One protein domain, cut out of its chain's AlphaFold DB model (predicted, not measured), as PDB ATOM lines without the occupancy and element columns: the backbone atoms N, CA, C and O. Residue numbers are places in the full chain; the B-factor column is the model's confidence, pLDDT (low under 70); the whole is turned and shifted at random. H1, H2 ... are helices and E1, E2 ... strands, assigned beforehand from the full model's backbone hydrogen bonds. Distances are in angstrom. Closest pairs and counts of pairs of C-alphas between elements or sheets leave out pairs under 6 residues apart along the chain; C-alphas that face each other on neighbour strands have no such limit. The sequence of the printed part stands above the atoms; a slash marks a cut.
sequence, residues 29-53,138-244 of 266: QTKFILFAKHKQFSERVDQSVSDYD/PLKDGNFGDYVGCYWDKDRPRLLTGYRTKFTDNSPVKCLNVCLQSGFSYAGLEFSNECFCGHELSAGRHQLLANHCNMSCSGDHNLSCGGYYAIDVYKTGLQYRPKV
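What this domain is: This is residues 29 to 53 and 138 to 244 of the 266 residues of the protein "Hypothetical protein" of Medioppia subpectinata (UniProt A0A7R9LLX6). A strongly twisted sheet of five antiparallel strands curls round the short helix H2, while the long helix H1 runs along the edge strand E1 on the same face of the sheet. The printed part has 132 residues, with two named helices and five named strands in the order H1, E1, E2, H2, E3, E4, E5; the sheet's order is E1, E5, E3, E4, E2. The class is mixed, helices and strands, though under half of the residues are in named elements. The whole is compact, with a radius of gyration of the C-alphas of 13.6 A, and spans 43 by 36 by 26 A.

Where its parts are: H1, residues 29 to 52, begins with C-alpha 29 at (194.505, 166.994, 362.089), is 34.2 A long and has a kink of 26 degrees near residue 46. E1, residues 144 to 152, is 22.2 A long and bends by 51 degrees at residue 147. E2 is residues 163 to 166, and H2, residues 172 to 181, begins with C-alpha 172 at (194.511, 179.022, 343.500). E3 is residues 186 to 190 and E4 residues 194 to 198. E5, residues 230 to 236, is 19.0 A long and ends with C-alpha 236 at (194.372, 173.806, 334.353).

How they stand to each other: E1 and E5 are antiparallel at 157 degrees, with N 145 and O 235 2.9 A apart, within hydrogen-bond range. E5 and E3 are antiparallel at 152 degrees, with N 234 and O 187 at 2.8 A. E3 and E4 form a hairpin, with N 188 and O 196 at 2.7 A. E4 and the edge strand E2 are antiparallel at 169 degrees, with N 197 and O 163 at 2.7 A. E2, H2 and E3 make a split strand-helix-strand unit, two strands running the same way with E4 between them in the sheet, and its crossover is right-handed. H2 is on the sheet; its closest C-alphas to E3 are those of Leu 176 and Ala 187, 5.3 A apart. H1 is on the same face, over E1 at a height over the sheet of 9.2 A, and runs along the strands at 24 degrees to E1 on the local plane. H1 and H2 are close but not clearly touching, with the C-alphas of Val 45 and Val 173 7.5 A apart. Every O i to N i+4 pair is within hydrogen-bond range in H2, and 18 of 20 in H1.

The domain as a whole: The C-alphas farthest apart are those of Gln 29 and Val 244, at 46.7 A. Residues 54 to 137 are not printed, and C-alphas 53 and 138 are 12.7 A apart across the cut. The link from E4 to E5, residues 199 to 229, is long. Confidence is under 70 at residues 46 to 53, 138 to 142, 204 and 241 to 244.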
ATOM      1  N   GLN A  29     195.373 165.813 362.106       70.38
ATOM      2  CA  GLN A  29     194.505 166.994 362.089       70.38
ATOM      3  C   GLN A  29     194.924 167.995 361.004       70.38
ATOM      4  O   GLN A  29     194.086 168.459 360.233       70.38
ATOM      5  N   THR A  30     196.226 168.266 360.874       71.69
ATOM      6  CA  THR A  30     196.759 169.171 359.842       71.69
ATOM      7  C   THR A  30     196.473 168.648 358.434       71.69
ATOM      8  O   THR A  30     196.050 169.414 357.569       71.69
ATOM      9  N   LYS A  31     196.639 167.339 358.196       75.12
ATOM     10  CA  LYS A  31     196.263 166.712 356.921       75.12
ATOM     11  C   LYS A  31     194.773 166.883 356.641       75.12
ATOM     12  O   LYS A  31     194.436 167.318 355.547       75.12
ATOM     13  N   PHE A  32     193.893 166.596 357.603       79.25
ATOM     14  CA  PHE A  32     192.444 166.762 357.428       79.25
ATOM     15  C   PHE A  32     192.054 168.203 357.088       79.25
ATOM     16  O   PHE A  32     191.261 168.412 356.173       79.25
ATOM     17  N   ILE A  33     192.642 169.191 357.768       79.56
ATOM     18  CA  ILE A  33     192.392 170.613 357.495       79.56
ATOM     19  C   ILE A  33     192.833 170.974 356.075       79.56
ATOM     20  O   ILE A  33     192.096 171.638 355.354       79.56
ATOM     21  N   LEU A  34     194.008 170.522 355.643       80.94
ATOM     22  CA  LEU A  34     194.514 170.827 354.303       80.94
ATOM     23  C   LEU A  34     193.700 170.138 353.213       80.94
ATOM     24  O   LEU A  34     193.320 170.784 352.240       80.94
ATOM     25  N   PHE A  35     193.330 168.870 353.409       81.06
ATOM     26  CA  PHE A  35     192.380 168.195 352.528       81.06
ATOM     27  C   PHE A  35     191.055 168.954 352.445       81.06
ATOM     28  O   PHE A  35     190.531 169.121 351.348       81.06
ATOM     29  N   ALA A  36     190.539 169.469 353.566       81.38
ATOM     30  CA  ALA A  36     189.335 170.291 353.567       81.38
ATOM     31  C   ALA A  36     189.526 171.598 352.781       81.38
ATOM     32  O   ALA A  36     188.642 171.957 352.015       81.38
ATOM     33  N   LYS A  37     190.683 172.267 352.885       85.06
ATOM     34  CA  LYS A  37     190.993 173.479 352.103       85.06
ATOM     35  C   LYS A  37     191.053 173.208 350.597       85.06
ATOM     36  O   LYS A  37     190.452 173.953 349.826       85.06
ATOM     37  N   HIS A  38     191.738 172.145 350.168       83.06
ATOM     38  CA  HIS A  38     191.805 171.773 348.747       83.06
ATOM     39  C   HIS A  38     190.450 171.295 348.219       83.06
ATOM     40  O   HIS A  38     190.077 171.635 347.099       83.06
ATOM     41  N   LYS A  39     189.676 170.569 349.033       81.19
ATOM     42  CA  LYS A  39     188.313 170.157 348.682       81.19
ATOM     43  C   LYS A  39     187.372 171.359 348.564       81.19
ATOM     44  O   LYS A  39     186.676 171.478 347.567       81.19
ATOM     45  N   GLN A  40     187.413 172.283 349.522       80.94
ATOM     46  CA  GLN A  40     186.650 173.534 349.484       80.94
ATOM     47  C   GLN A  40     187.026 174.388 348.268       80.94
ATOM     48  O   GLN A  40     186.194 175.114 347.729       80.94
ATOM     49  N   PHE A  41     188.291 174.352 347.848       83.00
ATOM     50  CA  PHE A  41     188.705 174.963 346.593       83.00
ATOM     51  C   PHE A  41     188.079 174.246 345.388       83.00
ATOM     52  O   PHE A  41     187.423 174.909 344.595       83.00
ATOM     53  N   SER A  42     188.211 172.920 345.292       76.88
ATOM     54  CA  SER A  42     187.625 172.115 344.208       76.88
ATOM     55  C   SER A  42     186.116 172.358 344.053       76.88
ATOM     56  O   SER A  42     185.651 172.615 342.951       76.88
ATOM     57  N   GLU A  43     185.362 172.389 345.157       75.06
ATOM     58  CA  GLU A  43     183.916 172.669 345.153       75.06
ATOM     59  C   GLU A  43     183.588 174.100 344.677       75.06
ATOM     60  O   GLU A  43     182.588 174.323 343.994       75.06
ATOM     61  N   ARG A  44     184.438 175.087 345.001       71.31
ATOM     62  CA  ARG A  44     184.303 176.466 344.491       71.31
ATOM     63  C   ARG A  44     184.614 176.558 342.998       71.31
ATOM     64  O   ARG A  44     184.074 177.424 342.309       71.31
ATOM     65  N   VAL A  45     185.486 175.687 342.499       70.00
ATOM     66  CA  VAL A  45     185.852 175.661 341.087       70.00
ATOM     67  C   VAL A  45     184.696 175.172 340.223       70.00
ATOM     68  O   VAL A  45     184.421 175.826 339.219       70.00
ATOM     69  N   ASP A  46     183.964 174.136 340.640       58.78
ATOM     70  CA  ASP A  46     182.791 173.626 339.910       58.78
ATOM     71  C   ASP A  46     181.739 174.722 339.650       58.78
ATOM     72  O   ASP A  46     181.143 174.789 338.575       58.78
ATOM     73  N   GLN A  47     181.570 175.653 340.597       55.09
ATOM     74  CA  GLN A  47     180.719 176.838 340.429       55.09
ATOM     75  C   GLN A  47     181.344 177.854 339.457       55.09
ATOM     76  O   GLN A  47     180.675 178.324 338.540       55.09
ATOM     77  N   SER A  48     182.646 178.134 339.576       52.53
ATOM     78  CA  SER A  48     183.336 179.098 338.706       52.53
ATOM     79  C   SER A  48     183.487 178.650 337.244       52.53
ATOM     80  O   SER A  48     183.505 179.495 336.355       52.53
ATOM     81  N   VAL A  49     183.578 177.341 336.971       53.50
ATOM     82  CA  VAL A  49     183.622 176.792 335.604       53.50
ATOM     83  C   VAL A  49     182.284 177.039 334.902       53.50
ATOM     84  O   VAL A  49     182.275 177.455 333.747       53.50
ATOM     85  N   SER A  50     181.166 176.906 335.626       46.62
ATOM     86  CA  SER A  50     179.836 177.237 335.100       46.62
ATOM     87  C   SER A  50     179.644 178.738 334.814       46.62
ATOM     88  O   SER A  50     178.927 179.101 333.879       46.62
ATOM     89  N   ASP A  51     180.341 179.608 335.553       39.78
ATOM     90  CA  ASP A  51     180.345 181.059 335.331       39.78
ATOM     91  C   ASP A  51     181.295 181.479 334.195       39.78
ATOM     92  O   ASP A  51     180.991 182.407 333.439       39.78
ATOM     93  N   TYR A  52     182.424 180.778 334.030       43.53
ATOM     94  CA  TYR A  52     183.403 181.043 332.971       43.53
ATOM     95  C   TYR A  52     182.843 180.729 331.577       43.53
ATOM     96  O   TYR A  52     183.182 181.410 330.610       43.53
ATOM     97  N   ASP A  53     181.958 179.735 331.471       42.16
ATOM     98  CA  ASP A  53     181.276 179.406 330.217       42.16
ATOM     99  C   ASP A  53     180.182 180.423 329.838       42.16
ATOM    100  O   ASP A  53     179.780 180.472 328.675       42.16
ATOM    101  N   PRO A 138     190.082 173.353 323.875       61.56
ATOM    102  CA  PRO A 138     189.615 172.021 324.208       61.56
ATOM    103  C   PRO A 138     189.971 171.733 325.665       61.56
ATOM    104  O   PRO A 138     190.955 171.050 325.950       61.56
ATOM    105  N   LEU A 139     189.149 172.226 326.593       67.06
ATOM    106  CA  LEU A 139     189.058 171.708 327.956       67.06
ATOM    107  C   LEU A 139     188.417 170.315 327.887       67.06
ATOM    108  O   LEU A 139     187.307 170.093 328.363       67.06
ATOM    109  N   LYS A 140     189.062 169.374 327.192       54.47
ATOM    110  CA  LYS A 140     188.609 167.990 327.207       54.47
ATOM    111  C   LYS A 140     188.920 167.435 328.593       54.47
ATOM    112  O   LYS A 140     190.085 167.257 328.947       54.47
ATOM    113  N   ASP A 141     187.834 167.184 329.322       60.09
ATOM    114  CA  ASP A 141     187.718 166.330 330.507       60.09
ATOM    115  C   ASP A 141     187.696 167.020 331.883       60.09
ATOM    116  O   ASP A 141     187.937 166.357 332.879       60.09
ATOM    117  N   GLY A 142     187.346 168.310 331.988       62.66
ATOM    118  CA  GLY A 142     186.773 168.849 333.241       62.66
ATOM    119  C   GLY A 142     187.686 168.909 334.476       62.66
ATOM    120  O   GLY A 142     187.211 169.183 335.566       62.66
ATOM    121  N   ASN A 143     188.993 168.722 334.319       82.38
ATOM    122  CA  ASN A 143     189.946 168.676 335.434       82.38
ATOM    123  C   ASN A 143     190.504 170.059 335.832       82.38
ATOM    124  O   ASN A 143     191.626 170.157 336.335       82.38
ATOM    125  N   PHE A 144     189.809 171.155 335.508       88.25
ATOM    126  CA  PHE A 144     190.263 172.487 335.911       88.25
ATOM    127  C   PHE A 144     190.172 172.589 337.436       88.25
ATOM    128  O   PHE A 144     189.116 172.357 338.008       88.25
ATOM    129  N   GLY A 145     191.280 172.920 338.096       90.06
ATOM    130  CA  GLY A 145     191.327 173.013 339.554       90.06
ATOM    131  C   GLY A 145     191.551 171.692 340.289       90.06
ATOM    132  O   GLY A 145     191.649 171.718 341.515       90.06
ATOM    133  N   ASP A 146     191.727 170.567 339.587       92.06
ATOM    134  CA  ASP A 146     192.139 169.306 340.213       92.06
ATOM    135  C   ASP A 146     193.447 169.501 340.979       92.06
ATOM    136  O   ASP A 146     194.477 169.843 340.383       92.06
ATOM    137  N   TYR A 147     193.440 169.207 342.277       93.25
ATOM    138  CA  TYR A 147     194.660 169.185 343.072       93.25
ATOM    139  C   TYR A 147     195.500 167.951 342.736       93.25
ATOM    140  O   TYR A 147     195.049 166.813 342.866       93.25
ATOM    141  N   VAL A 148     196.741 168.178 342.313       93.81
ATOM    142  CA  VAL A 148     197.695 167.120 341.958       93.81
ATOM    143  C   VAL A 148     198.504 166.696 343.177       93.81
ATOM    144  O   VAL A 148     198.724 165.504 343.394       93.81
ATOM    145  N   GLY A 149     198.946 167.662 343.985       94.25
ATOM    146  CA  GLY A 149     199.704 167.391 345.199       94.25
ATOM    147  C   GLY A 149     200.644 168.516 345.612       94.25
ATOM    148  O   GLY A 149     200.844 169.488 344.886       94.25
ATOM    149  N   CYS A 150     201.245 168.319 346.783       96.12
ATOM    150  CA  CYS A 150     202.304 169.152 347.332       96.12
ATOM    151  C   CYS A 150     203.661 168.548 346.965       96.12
ATOM    152  O   CYS A 150     203.905 167.366 347.222       96.12
ATOM    153  N   TYR A 151     204.552 169.341 346.385       96.25
ATOM    154  CA  TYR A 151     205.856 168.877 345.917       96.25
ATOM    155  C   TYR A 151     206.974 169.772 346.423       96.25
ATOM    156  O   TYR A 151     206.773 170.957 346.652       96.25
ATOM    157  N   TRP A 152     208.163 169.205 346.578       94.31
ATOM    158  CA  TRP A 152     209.362 169.972 346.863       94.31
ATOM    159  C   TRP A 152     209.760 170.786 345.641       94.31
ATOM    160  O   TRP A 152     209.925 170.231 344.553       94.31
ATOM    161  N   ASP A 153     209.947 172.083 345.847       91.12
ATOM    162  CA  ASP A 153     210.374 173.018 344.820       91.12
ATOM    163  C   ASP A 153     211.457 173.928 345.396       91.12
ATOM    164  O   ASP A 153     211.200 174.847 346.165       91.12
ATOM    165  N   LYS A 154     212.715 173.612 345.081       83.81
ATOM    166  CA  LYS A 154     213.879 174.426 345.448       83.81
ATOM    167  C   LYS A 154     214.481 174.971 344.169       83.81
ATOM    168  O   LYS A 154     214.463 174.285 343.156       83.81
ATOM    169  N   ASP A 155     215.068 176.162 344.242       72.12
ATOM    170  CA  ASP A 155     215.475 177.017 343.117       72.12
ATOM    171  C   ASP A 155     216.146 176.375 341.880       72.12
ATOM    172  O   ASP A 155     216.224 177.061 340.863       72.12
ATOM    173  N   ARG A 156     216.636 175.120 341.895       78.06
ATOM    174  CA  ARG A 156     217.267 174.445 340.739       78.06
ATOM    175  C   ARG A 156     217.173 172.900 340.787       78.06
ATOM    176  O   ARG A 156     217.812 172.318 341.664       78.06
ATOM    177  N   PRO A 157     216.538 172.224 339.805       79.00
ATOM    178  CA  PRO A 157     215.545 172.750 338.867       79.00
ATOM    179  C   PRO A 157     214.195 172.973 339.565       79.00
ATOM    180  O   PRO A 157     213.821 172.208 340.451       79.00
ATOM    181  N   ARG A 158     213.461 174.002 339.127       89.19
ATOM    182  CA  ARG A 158     212.076 174.222 339.557       89.19
ATOM    183  C   ARG A 158     211.159 173.124 339.013       89.19
ATOM    184  O   ARG A 158     211.432 172.550 337.956       89.19
ATOM    185  N   LEU A 159     210.069 172.838 339.719       93.94
ATOM    186  CA  LEU A 159     209.092 171.830 339.305       93.94
ATOM    187  C   LEU A 159     208.328 172.250 338.045       93.94
ATOM    188  O   LEU A 159     208.129 171.432 337.148       93.94
ATOM    189  N   LEU A 160     207.921 173.521 337.994       94.69
ATOM    190  CA  LEU A 160     207.251 174.154 336.861       94.69
ATOM    191  C   LEU A 160     208.171 175.232 336.285       94.69
ATOM    192  O   LEU A 160     208.529 176.189 336.970       94.69
ATOM    193  N   THR A 161     208.572 175.063 335.027       92.19
ATOM    194  CA  THR A 161     209.637 175.856 334.387       92.19
ATOM    195  C   THR A 161     209.147 176.811 333.299       92.19
ATOM    196  O   THR A 161     209.972 177.447 332.652       92.19
ATOM    197  N   GLY A 162     207.834 176.908 333.076       91.75
ATOM    198  CA  GLY A 162     207.249 177.735 332.022       91.75
ATOM    199  C   GLY A 162     207.191 179.212 332.404       91.75
ATOM    200  O   GLY A 162     208.142 179.963 332.217       91.75
ATOM    201  N   TYR A 163     206.050 179.644 332.937       93.81
ATOM    202  CA  TYR A 163     205.818 181.036 333.331       93.81
ATOM    203  C   TYR A 163     205.829 181.196 334.854       93.81
ATOM    204  O   TYR A 163     205.412 180.294 335.575       93.81
ATOM    205  N   ARG A 164     206.276 182.351 335.356       94.88
ATOM    206  CA  ARG A 164     206.256 182.684 336.786       94.88
ATOM    207  C   ARG A 164     205.828 184.127 336.996       94.88
ATOM    208  O   ARG A 164     206.305 185.028 336.310       94.88
ATOM    209  N   THR A 165     205.000 184.352 338.006       96.88
ATOM    210  CA  THR A 165     204.602 185.688 338.453       96.88
ATOM    211  C   THR A 165     204.307 185.712 339.955       96.88
ATOM    212  O   THR A 165     204.299 184.674 340.616       96.88
ATOM    213  N   LYS A 166     204.089 186.906 340.509       97.69
ATOM    214  CA  LYS A 166     203.679 187.111 341.903       97.69
ATOM    215  C   LYS A 166     202.440 187.991 341.957       97.69
ATOM    216  O   LYS A 166     202.353 188.973 341.225       97.69
ATOM    217  N   PHE A 167     201.530 187.683 342.873       97.25
ATOM    218  CA  PHE A 167     200.329 188.479 343.110       97.25
ATOM    219  C   PHE A 167     200.287 188.988 344.542       97.25
ATOM    220  O   PHE A 167     200.553 188.252 345.488       97.25
ATOM    221  N   THR A 168     199.885 190.241 344.724       97.44
ATOM    222  CA  THR A 168     199.593 190.780 346.059       97.44
ATOM    223  C   THR A 168     198.431 190.041 346.726       97.44
ATOM    224  O   THR A 168     198.451 189.832 347.928       97.44
ATOM    225  N   ASP A 169     197.475 189.580 345.924       96.56
ATOM    226  CA  ASP A 169     196.211 188.922 346.267       96.56
ATOM    227  C   ASP A 169     196.117 187.540 345.583       96.56
ATOM    228  O   ASP A 169     195.195 187.248 344.820       96.56
ATOM    229  N   ASN A 170     197.121 186.688 345.784       97.25
ATOM    230  CA  ASN A 170     197.181 185.378 345.145       97.25
ATOM    231  C   ASN A 170     196.087 184.443 345.672       97.25
ATOM    232  O   ASN A 170     195.760 184.446 346.859       97.25
ATOM    233  N   SER A 171     195.568 183.595 344.796       96.38
ATOM    234  CA  SER A 171     194.666 182.501 345.141       96.38
ATOM    235  C   SER A 171     194.830 181.372 344.120       96.38
ATOM    236  O   SER A 171     195.281 181.635 342.997       96.38
ATOM    237  N   PRO A 172     194.437 180.127 344.447       95.25
ATOM    238  CA  PRO A 172     194.511 179.022 343.500       95.25
ATOM    239  C   PRO A 172     193.742 179.317 342.207       95.25
ATOM    240  O   PRO A 172     194.312 179.144 341.134       95.25
ATOM    241  N   VAL A 173     192.526 179.890 342.285       93.56
ATOM    242  CA  VAL A 173     191.748 180.323 341.100       93.56
ATOM    243  C   VAL A 173     192.550 181.298 340.236       93.56
ATOM    244  O   VAL A 173     192.610 181.149 339.017       93.56
ATOM    245  N   LYS A 174     193.163 182.316 340.854       94.75
ATOM    246  CA  LYS A 174     193.879 183.368 340.125       94.75
ATOM    247  C   LYS A 174     195.096 182.808 339.396       94.75
ATOM    248  O   LYS A 174     195.273 183.086 338.212       94.75
ATOM    249  N   CYS A 175     195.885 181.979 340.077       97.31
ATOM    250  CA  CYS A 175     197.044 181.340 339.470       97.31
ATOM    251  C   CYS A 175     196.640 180.369 338.346       97.31
ATOM    252  O   CYS A 175     197.173 180.451 337.240       97.31
ATOM    253  N   LEU A 176     195.628 179.524 338.581       95.00
ATOM    254  CA  LEU A 176     195.076 178.609 337.577       95.00
ATOM    255  C   LEU A 176     194.592 179.331 336.323       95.00
ATOM    256  O   LEU A 176     194.906 178.899 335.217       95.00
ATOM    257  N   ASN A 177     193.871 180.440 336.483       91.50
ATOM    258  CA  ASN A 177     193.379 181.230 335.360       91.50
ATOM    259  C   ASN A 177     194.511 181.820 334.523       91.50
ATOM    260  O   ASN A 177     194.426 181.794 333.297       91.50
ATOM    261  N   VAL A 178     195.569 182.330 335.159       93.62
ATOM    262  CA  VAL A 178     196.723 182.871 334.431       93.62
ATOM    263  C   VAL A 178     197.453 181.763 333.684       93.62
ATOM    264  O   VAL A 178     197.690 181.902 332.489       93.62
ATOM    265  N   CYS A 179     197.714 180.621 334.323       94.44
ATOM    266  CA  CYS A 179     198.361 179.498 333.647       94.44
ATOM    267  C   CYS A 179     197.514 178.925 332.502       94.44
ATOM    268  O   CYS A 179     198.056 178.607 331.446       94.44
ATOM    269  N   LEU A 180     196.191 178.853 332.676       90.12
ATOM    270  CA  LEU A 180     195.249 178.443 331.636       90.12
ATOM    271  C   LEU A 180     195.259 179.411 330.445       90.12
ATOM    272  O   LEU A 180     195.364 178.973 329.301       90.12
ATOM    273  N   GLN A 181     195.179 180.720 330.698       87.62
ATOM    274  CA  GLN A 181     195.226 181.751 329.652       87.62
ATOM    275  C   GLN A 181     196.571 181.774 328.925       87.62
ATOM    276  O   GLN A 181     196.620 182.061 327.733       87.62
ATOM    277  N   SER A 182     197.651 181.420 329.620       88.69
ATOM    278  CA  SER A 182     198.985 181.261 329.042       88.69
ATOM    279  C   SER A 182     199.223 179.890 328.390       88.69
ATOM    280  O   SER A 182     200.331 179.625 327.937       88.69
ATOM    281  N   GLY A 183     198.215 179.012 328.316       87.44
ATOM    282  CA  GLY A 183     198.304 177.741 327.589       87.44
ATOM    283  C   GLY A 183     199.045 176.610 328.314       87.44
ATOM    284  O   GLY A 183     199.392 175.607 327.689       87.44
ATOM    285  N   PHE A 184     199.292 176.733 329.620       91.00
ATOM    286  CA  PHE A 184     199.986 175.721 330.419       91.00
ATOM    287  C   PHE A 184     199.020 174.706 331.032       91.00
ATOM    288  O   PHE A 184     197.907 175.054 331.420       91.00
ATOM    289  N   SER A 185     199.455 173.451 331.166       91.75
ATOM    290  CA  SER A 185     198.651 172.337 331.706       91.75
ATOM    291  C   SER A 185     198.590 172.293 333.231       91.75
ATOM    292  O   SER A 185     197.657 171.726 333.803       91.75
ATOM    293  N   TYR A 186     199.570 172.906 333.890       94.88
ATOM    294  CA  TYR A 186     199.698 172.930 335.339       94.88
ATOM    295  C   TYR A 186     199.899 174.352 335.845       94.88
ATOM    296  O   TYR A 186     200.596 175.158 335.223       94.88
ATOM    297  N   ALA A 187     199.309 174.613 337.006       97.50
ATOM    298  CA  ALA A 187     199.560 175.780 337.832       97.50
ATOM    299  C   ALA A 187     200.152 175.325 339.167       97.50
ATOM    300  O   ALA A 187     199.779 174.274 339.689       97.50
ATOM    301  N   GLY A 188     201.060 176.111 339.723       97.62
ATOM    302  CA  GLY A 188     201.736 175.838 340.977       97.62
ATOM    303  C   GLY A 188     201.770 177.079 341.851       97.62
ATOM    304  O   GLY A 188     202.090 178.164 341.370       97.62
ATOM    305  N   LEU A 189     201.431 176.924 343.124       97.94
ATOM    306  CA  LEU A 189     201.426 178.008 344.097       97.94
ATOM    307  C   LEU A 189     202.502 177.761 345.145       97.94
ATOM    308  O   LEU A 189     202.559 176.679 345.723       97.94
ATOM    309  N   GLU A 190     203.331 178.770 345.389       96.75
ATOM    310  CA  GLU A 190     204.422 178.719 346.364       96.75
ATOM    311  C   GLU A 190     204.433 180.005 347.196       96.75
ATOM    312  O   GLU A 190     204.033 181.080 346.734       96.75
ATOM    313  N   PHE A 191     204.909 179.892 348.437       96.94
ATOM    314  CA  PHE A 191     205.227 181.021 349.304       96.94
ATOM    315  C   PHE A 191     204.110 182.076 349.430       96.94
ATOM    316  O   PHE A 191     204.366 183.280 349.434       96.94
ATOM    317  N   SER A 192     202.855 181.620 349.534       97.75
ATOM    318  CA  SER A 192     201.624 182.425 349.635       97.75
ATOM    319  C   SER A 192     201.251 183.245 348.401       97.75
ATOM    320  O   SER A 192     200.064 183.373 348.103       97.75
ATOM    321  N   ASN A 193     202.223 183.834 347.708       97.88
ATOM    322  CA  ASN A 193     202.004 184.885 346.720       97.88
ATOM    323  C   ASN A 193     202.599 184.593 345.337       97.88
ATOM    324  O   ASN A 193     202.374 185.372 344.409       97.88
ATOM    325  N   GLU A 194     203.341 183.498 345.186       97.44
ATOM    326  CA  GLU A 194     203.969 183.131 343.925       97.44
ATOM    327  C   GLU A 194     203.078 182.178 343.124       97.44
ATOM    328  O   GLU A 194     202.346 181.350 343.674       97.44
ATOM    329  N   CYS A 195     203.138 182.327 341.804       97.94
ATOM    330  CA  CYS A 195     202.417 181.509 340.846       97.94
ATOM    331  C   CYS A 195     203.371 181.058 339.741       97.94
ATOM    332  O   CYS A 195     204.078 181.875 339.146       97.94
ATOM    333  N   PHE A 196     203.361 179.762 339.461       97.25
ATOM    334  CA  PHE A 196     204.190 179.102 338.467       97.25
ATOM    335  C   PHE A 196     203.309 178.312 337.508       97.25
ATOM    336  O   PHE A 196     202.317 177.718 337.915       97.25
ATOM    337  N   CYS A 197     203.695 178.259 336.243       96.75
ATOM    338  CA  CYS A 197     202.989 177.529 335.207       96.75
ATOM    339  C   CYS A 197     203.952 176.599 334.479       96.75
ATOM    340  O   CYS A 197     205.119 176.931 334.264       96.75
ATOM    341  N   GLY A 198     203.459 175.441 334.057       94.12
ATOM    342  CA  GLY A 198     204.245 174.506 333.262       94.12
ATOM    343  C   GLY A 198     203.368 173.573 332.446       94.12
ATOM    344  O   GLY A 198     202.201 173.336 332.757       94.12
ATOM    345  N   HIS A 199     203.932 173.056 331.362       91.62
ATOM    346  CA  HIS A 199     203.275 172.038 330.544       91.62
ATOM    347  C   HIS A 199     203.369 170.646 331.170       91.62
ATOM    348  O   HIS A 199     202.496 169.810 330.965       91.62
ATOM    349  N   GLU A 200     204.405 170.427 331.970       92.00
ATOM    350  CA  GLU A 200     204.705 169.170 332.633       92.00
ATOM    351  C   GLU A 200     205.324 169.429 334.007       92.00
ATOM    352  O   GLU A 200     205.782 170.534 334.304       92.00
ATOM    353  N   LEU A 201     205.326 168.394 334.843       91.62
ATOM    354  CA  LEU A 201     206.065 168.384 336.101       91.62
ATOM    355  C   LEU A 201     207.461 167.831 335.830       91.62
ATOM    356  O   LEU A 201     207.575 166.751 335.248       91.62
ATOM    357  N   SER A 202     208.503 168.535 336.275       87.38
ATOM    358  CA  SER A 202     209.885 168.112 336.034       87.38
ATOM    359  C   SER A 202     210.175 166.681 336.522       87.38
ATOM    360  O   SER A 202     209.602 166.168 337.496       87.38
ATOM    361  N   ALA A 203     211.070 165.995 335.803       73.25
ATOM    362  CA  ALA A 203     211.515 164.654 336.163       73.25
ATOM    363  C   ALA A 203     212.216 164.672 337.534       73.25
ATOM    364  O   ALA A 203     213.005 165.566 337.826       73.25
ATOM    365  N   GLY A 204     211.933 163.677 338.381       66.62
ATOM    366  CA  GLY A 204     212.477 163.625 339.744       66.62
ATOM    367  C   GLY A 204     211.673 164.402 340.792       66.62
ATOM    368  O   GLY A 204     212.182 164.628 341.888       66.62
ATOM    369  N   ARG A 205     210.418 164.780 340.492       84.00
ATOM    370  CA  ARG A 205     209.492 165.386 341.463       84.00
ATOM    371  C   ARG A 205     209.472 164.612 342.784       84.00
ATOM    372  O   ARG A 205     209.228 163.405 342.816       84.00
ATOM    373  N   HIS A 206     209.692 165.327 343.877       88.94
ATOM    374  CA  HIS A 206     209.624 164.765 345.216       88.94
ATOM    375  C   HIS A 206     208.320 165.219 345.864       88.94
ATOM    376  O   HIS A 206     208.169 166.385 346.223       88.94
ATOM    377  N   GLN A 207     207.349 164.308 345.947       93.25
ATOM    378  CA  GLN A 207     206.075 164.604 346.592       93.25
ATOM    379  C   GLN A 207     206.286 164.734 348.100       93.25
ATOM    380  O   GLN A 207     206.856 163.848 348.738       93.25
ATOM    381  N   LEU A 208     205.815 165.842 348.654       92.75
ATOM    382  CA  LEU A 208     205.844 166.123 350.077       92.75
ATOM    383  C   LEU A 208     204.516 165.731 350.720       92.75
ATOM    384  O   LEU A 208     203.486 165.537 350.068       92.75
ATOM    385  N   LEU A 209     204.530 165.658 352.047       90.06
ATOM    386  CA  LEU A 209     203.299 165.642 352.819       90.06
ATOM    387  C   LEU A 209     202.584 166.994 352.681       90.06
ATOM    388  O   LEU A 209     203.227 168.042 352.645       90.06
ATOM    389  N   ALA A 210     201.249 166.969 352.663       85.94
ATOM    390  CA  ALA A 210     200.426 168.167 352.478       85.94
ATOM    391  C   ALA A 210     200.770 169.300 353.462       85.94
ATOM    392  O   ALA A 210     200.696 170.466 353.102       85.94
ATOM    393  N   ASN A 211     201.210 168.976 354.685       89.56
ATOM    394  CA  ASN A 211     201.588 169.961 355.703       89.56
ATOM    395  C   ASN A 211     202.765 170.867 355.311       89.56
ATOM    396  O   ASN A 211     202.938 171.899 355.950       89.56
ATOM    397  N   HIS A 212     203.556 170.513 354.298       93.38
ATOM    398  CA  HIS A 212     204.570 171.411 353.750       93.38
ATOM    399  C   HIS A 212     203.968 172.511 352.873       93.38
ATOM    400  O   HIS A 212     204.567 173.576 352.755       93.38
ATOM    401  N   CYS A 213     202.788 172.273 352.305       95.44
ATOM    402  CA  CYS A 213     202.027 173.239 351.533       95.44
ATOM    403  C   CYS A 213     200.844 173.761 352.353       95.44
ATOM    404  O   CYS A 213     199.683 173.486 352.055       95.44
ATOM    405  N   ASN A 214     201.141 174.459 353.449       94.75
ATOM    406  CA  ASN A 214     200.147 174.956 354.401       94.75
ATOM    407  C   ASN A 214     200.140 176.486 354.558       94.75
ATOM    408  O   ASN A 214     199.431 176.998 355.430       94.75
ATOM    409  N   MET A 215     200.918 177.217 353.754       96.38
ATOM    410  CA  MET A 215     200.937 178.673 353.809       96.38
ATOM    411  C   MET A 215     199.639 179.231 353.235       96.38
ATOM    412  O   MET A 215     199.249 178.932 352.108       96.38
ATOM    413  N   SER A 216     198.978 180.079 354.018       96.75
ATOM    414  CA  SER A 216     197.775 180.779 353.579       96.75
ATOM    415  C   SER A 216     198.043 181.629 352.343       96.75
ATOM    416  O   SER A 216     199.064 182.313 352.261       96.75
ATOM    417  N   CYS A 217     197.105 181.626 351.405       97.69
ATOM    418  CA  CYS A 217     197.157 182.502 350.242       97.69
ATOM    419  C   CYS A 217     197.070 183.977 350.639       97.69
ATOM    420  O   CYS A 217     196.376 184.320 351.598       97.69
ATOM    421  N   SER A 218     197.729 184.859 349.884       97.50
ATOM    422  CA  SER A 218     197.676 186.301 350.160       97.50
ATOM    423  C   SER A 218     196.335 186.958 349.799       97.50
ATOM    424  O   SER A 218     196.020 188.012 350.340       97.50
ATOM    425  N   GLY A 219     195.534 186.345 348.920       95.81
ATOM    426  CA  GLY A 219     194.195 186.813 348.538       95.81
ATOM    427  C   GLY A 219     193.025 186.108 349.239       95.81
ATOM    428  O   GLY A 219     191.921 186.640 349.243       95.81
ATOM    429  N   ASP A 220     193.238 184.931 349.838       94.06
ATOM    430  CA  ASP A 220     192.231 184.222 350.649       94.06
ATOM    431  C   ASP A 220     192.925 183.346 351.701       94.06
ATOM    432  O   ASP A 220     193.393 182.242 351.411       94.06
ATOM    433  N   HIS A 221     192.965 183.813 352.949       93.38
ATOM    434  CA  HIS A 221     193.664 183.116 354.029       93.38
ATOM    435  C   HIS A 221     193.080 181.732 354.366       93.38
ATOM    436  O   HIS A 221     193.763 180.919 355.004       93.38
ATOM    437  N   ASN A 222     191.856 181.437 353.918       92.31
ATOM    438  CA  ASN A 222     191.228 180.131 354.100       92.31
ATOM    439  C   ASN A 222     191.782 179.074 353.140       92.31
ATOM    440  O   ASN A 222     191.629 177.885 353.400       92.31
ATOM    441  N   LEU A 223     192.453 179.481 352.063       93.50
ATOM    442  CA  LEU A 223     193.068 178.585 351.085       93.50
ATOM    443  C   LEU A 223     194.561 178.380 351.357       93.50
ATOM    444  O   LEU A 223     195.168 179.111 352.144       93.50
ATOM    445  N   SER A 224     195.135 177.352 350.727       95.31
ATOM    446  CA  SER A 224     196.570 177.056 350.775       95.31
ATOM    447  C   SER A 224     197.242 177.409 349.452       95.31
ATOM    448  O   SER A 224     196.691 177.128 348.384       95.31
ATOM    449  N   CYS A 225     198.407 178.046 349.537       97.12
ATOM    450  CA  CYS A 225     199.211 178.513 348.411       97.12
ATOM    451  C   CYS A 225     200.680 178.108 348.604       97.12
ATOM    452  O   CYS A 225     201.578 178.957 348.613       97.12
ATOM    453  N   GLY A 226     200.911 176.807 348.793       96.25
ATOM    454  CA  GLY A 226     202.244 176.229 348.913       96.25
ATOM    455  C   GLY A 226     202.926 176.467 350.261       96.25
ATOM    456  O   GLY A 226     202.288 176.530 351.313       96.25
ATOM    457  N   GLY A 227     204.253 176.539 350.228       95.81
ATOM    458  CA  GLY A 227     205.159 176.646 351.368       95.81
ATOM    459  C   GLY A 227     206.483 177.313 350.986       95.81
ATOM    460  O   GLY A 227     206.620 177.836 349.886       95.81
ATOM    461  N   TYR A 228     207.471 177.300 351.888       92.75
ATOM    462  CA  TYR A 228     208.771 177.965 351.673       92.75
ATOM    463  C   TYR A 228     209.616 177.346 350.547       92.75
ATOM    464  O   TYR A 228     210.312 178.072 349.852       92.75
ATOM    465  N   TYR A 229     209.543 176.021 350.392       93.12
ATOM    466  CA  TYR A 229     210.159 175.231 349.310       93.12
ATOM    467  C   TYR A 229     209.205 174.127 348.853       93.12
ATOM    468  O   TYR A 229     209.592 172.981 348.603       93.12
ATOM    469  N   ALA A 230     207.914 174.440 348.899       95.88
ATOM    470  CA  ALA A 230     206.853 173.484 348.678       95.88
ATOM    471  C   ALA A 230     205.802 174.122 347.781       95.88
ATOM    472  O   ALA A 230     205.288 175.195 348.091       95.88
ATOM    473  N   ILE A 231     205.495 173.466 346.672       97.00
ATOM    474  CA  ILE A 231     204.578 173.969 345.659       97.00
ATOM    475  C   ILE A 231     203.307 173.122 345.643       97.00
ATOM    476  O   ILE A 231     203.363 171.895 345.517       97.00
ATOM    477  N   ASP A 232     202.158 173.783 345.781       97.00
ATOM    478  CA  ASP A 232     200.848 173.172 345.560       97.00
ATOM    479  C   ASP A 232     200.542 173.176 344.068       97.00
ATOM    480  O   ASP A 232     200.432 174.246 343.470       97.00
ATOM    481  N   VAL A 233     200.378 171.999 343.469       97.06
ATOM    482  CA  VAL A 233     200.161 171.853 342.026       97.06
ATOM    483  C   VAL A 233     198.706 171.526 341.723       97.06
ATOM    484  O   VAL A 233     198.124 170.621 342.321       97.06
ATOM    485  N   TYR A 234     198.154 172.211 340.725       95.75
ATOM    486  CA  TYR A 234     196.806 172.010 340.207       95.75
ATOM    487  C   TYR A 234     196.822 171.843 338.684       95.75
ATOM    488  O   TYR A 234     197.686 172.398 337.998       95.75
ATOM    489  N   LYS A 235     195.854 171.108 338.133       93.56
ATOM    490  CA  LYS A 235     195.653 171.037 336.678       93.56
ATOM    491  C   LYS A 235     194.815 172.218 336.194       93.56
ATOM    492  O   LYS A 235     193.821 172.586 336.813       93.56
ATOM    493  N   THR A 236     195.161 172.760 335.032       91.56
ATOM    494  CA  THR A 236     194.372 173.806 334.353       91.56
ATOM    495  C   THR A 236     193.278 173.231 333.447       91.56
ATOM    496  O   THR A 236     192.604 173.970 332.740       91.56
ATOM    497  N   GLY A 237     193.125 171.907 333.383       87.81
ATOM    498  CA  GLY A 237     192.232 171.258 332.420       87.81
ATOM    499  C   GLY A 237     192.736 171.282 330.968       87.81
ATOM    500  O   GLY A 237     192.106 170.671 330.108       87.81
ATOM    501  N   LEU A 238     193.882 171.916 330.677       86.81
ATOM    502  CA  LEU A 238     194.540 171.787 329.377       86.81
ATOM    503  C   LEU A 238     195.340 170.496 329.305       86.81
ATOM    504  O   LEU A 238     196.281 170.283 330.070       86.81
ATOM    505  N   GLN A 239     195.035 169.670 328.310       79.19
ATOM    506  CA  GLN A 239     195.921 168.575 327.936       79.19
ATOM    507  C   GLN A 239     197.102 169.145 327.151       79.19
ATOM    508  O   GLN A 239     196.900 169.819 326.137       79.19
ATOM    509  N   TYR A 240     198.328 168.874 327.608       72.12
ATOM    510  CA  TYR A 240     199.516 169.248 326.851       72.12
ATOM    511  C   TYR A 240     199.494 168.496 325.525       72.12
ATOM    512  O   TYR A 240     199.619 167.272 325.475       72.12
ATOM    513  N   ARG A 241     199.306 169.240 324.438       67.88
ATOM    514  CA  ARG A 241     199.562 168.744 323.094       67.88
ATOM    515  C   ARG A 241     200.931 169.274 322.716       67.88
ATOM    516  O   ARG A 241     201.055 170.492 322.569       67.88
ATOM    517  N   PRO A 242     201.947 168.406 322.564       63.75
ATOM    518  CA  PRO A 242     203.193 168.828 321.954       63.75
ATOM    519  C   PRO A 242     202.834 169.556 320.662       63.75
ATOM    520  O   PRO A 242     202.010 169.050 319.891       63.75
ATOM    521  N   LYS A 243     203.389 170.755 320.445       57.16
ATOM    522  CA  LYS A 243     203.294 171.411 319.141       57.16
ATOM    523  C   LYS A 243     203.994 170.478 318.156       57.16
ATOM    524  O   LYS A 243     205.209 170.528 317.996       57.16
ATOM    525  N   VAL A 244     203.234 169.586 317.525       57.78
ATOM    526  CA  VAL A 244     203.664 168.950 316.290       57.78
ATOM    527  C   VAL A 244     203.748 170.119 315.329       57.78
ATOM    528  O   VAL A 244     202.714 170.705 315.002       57.78
TER     529      VAL A 244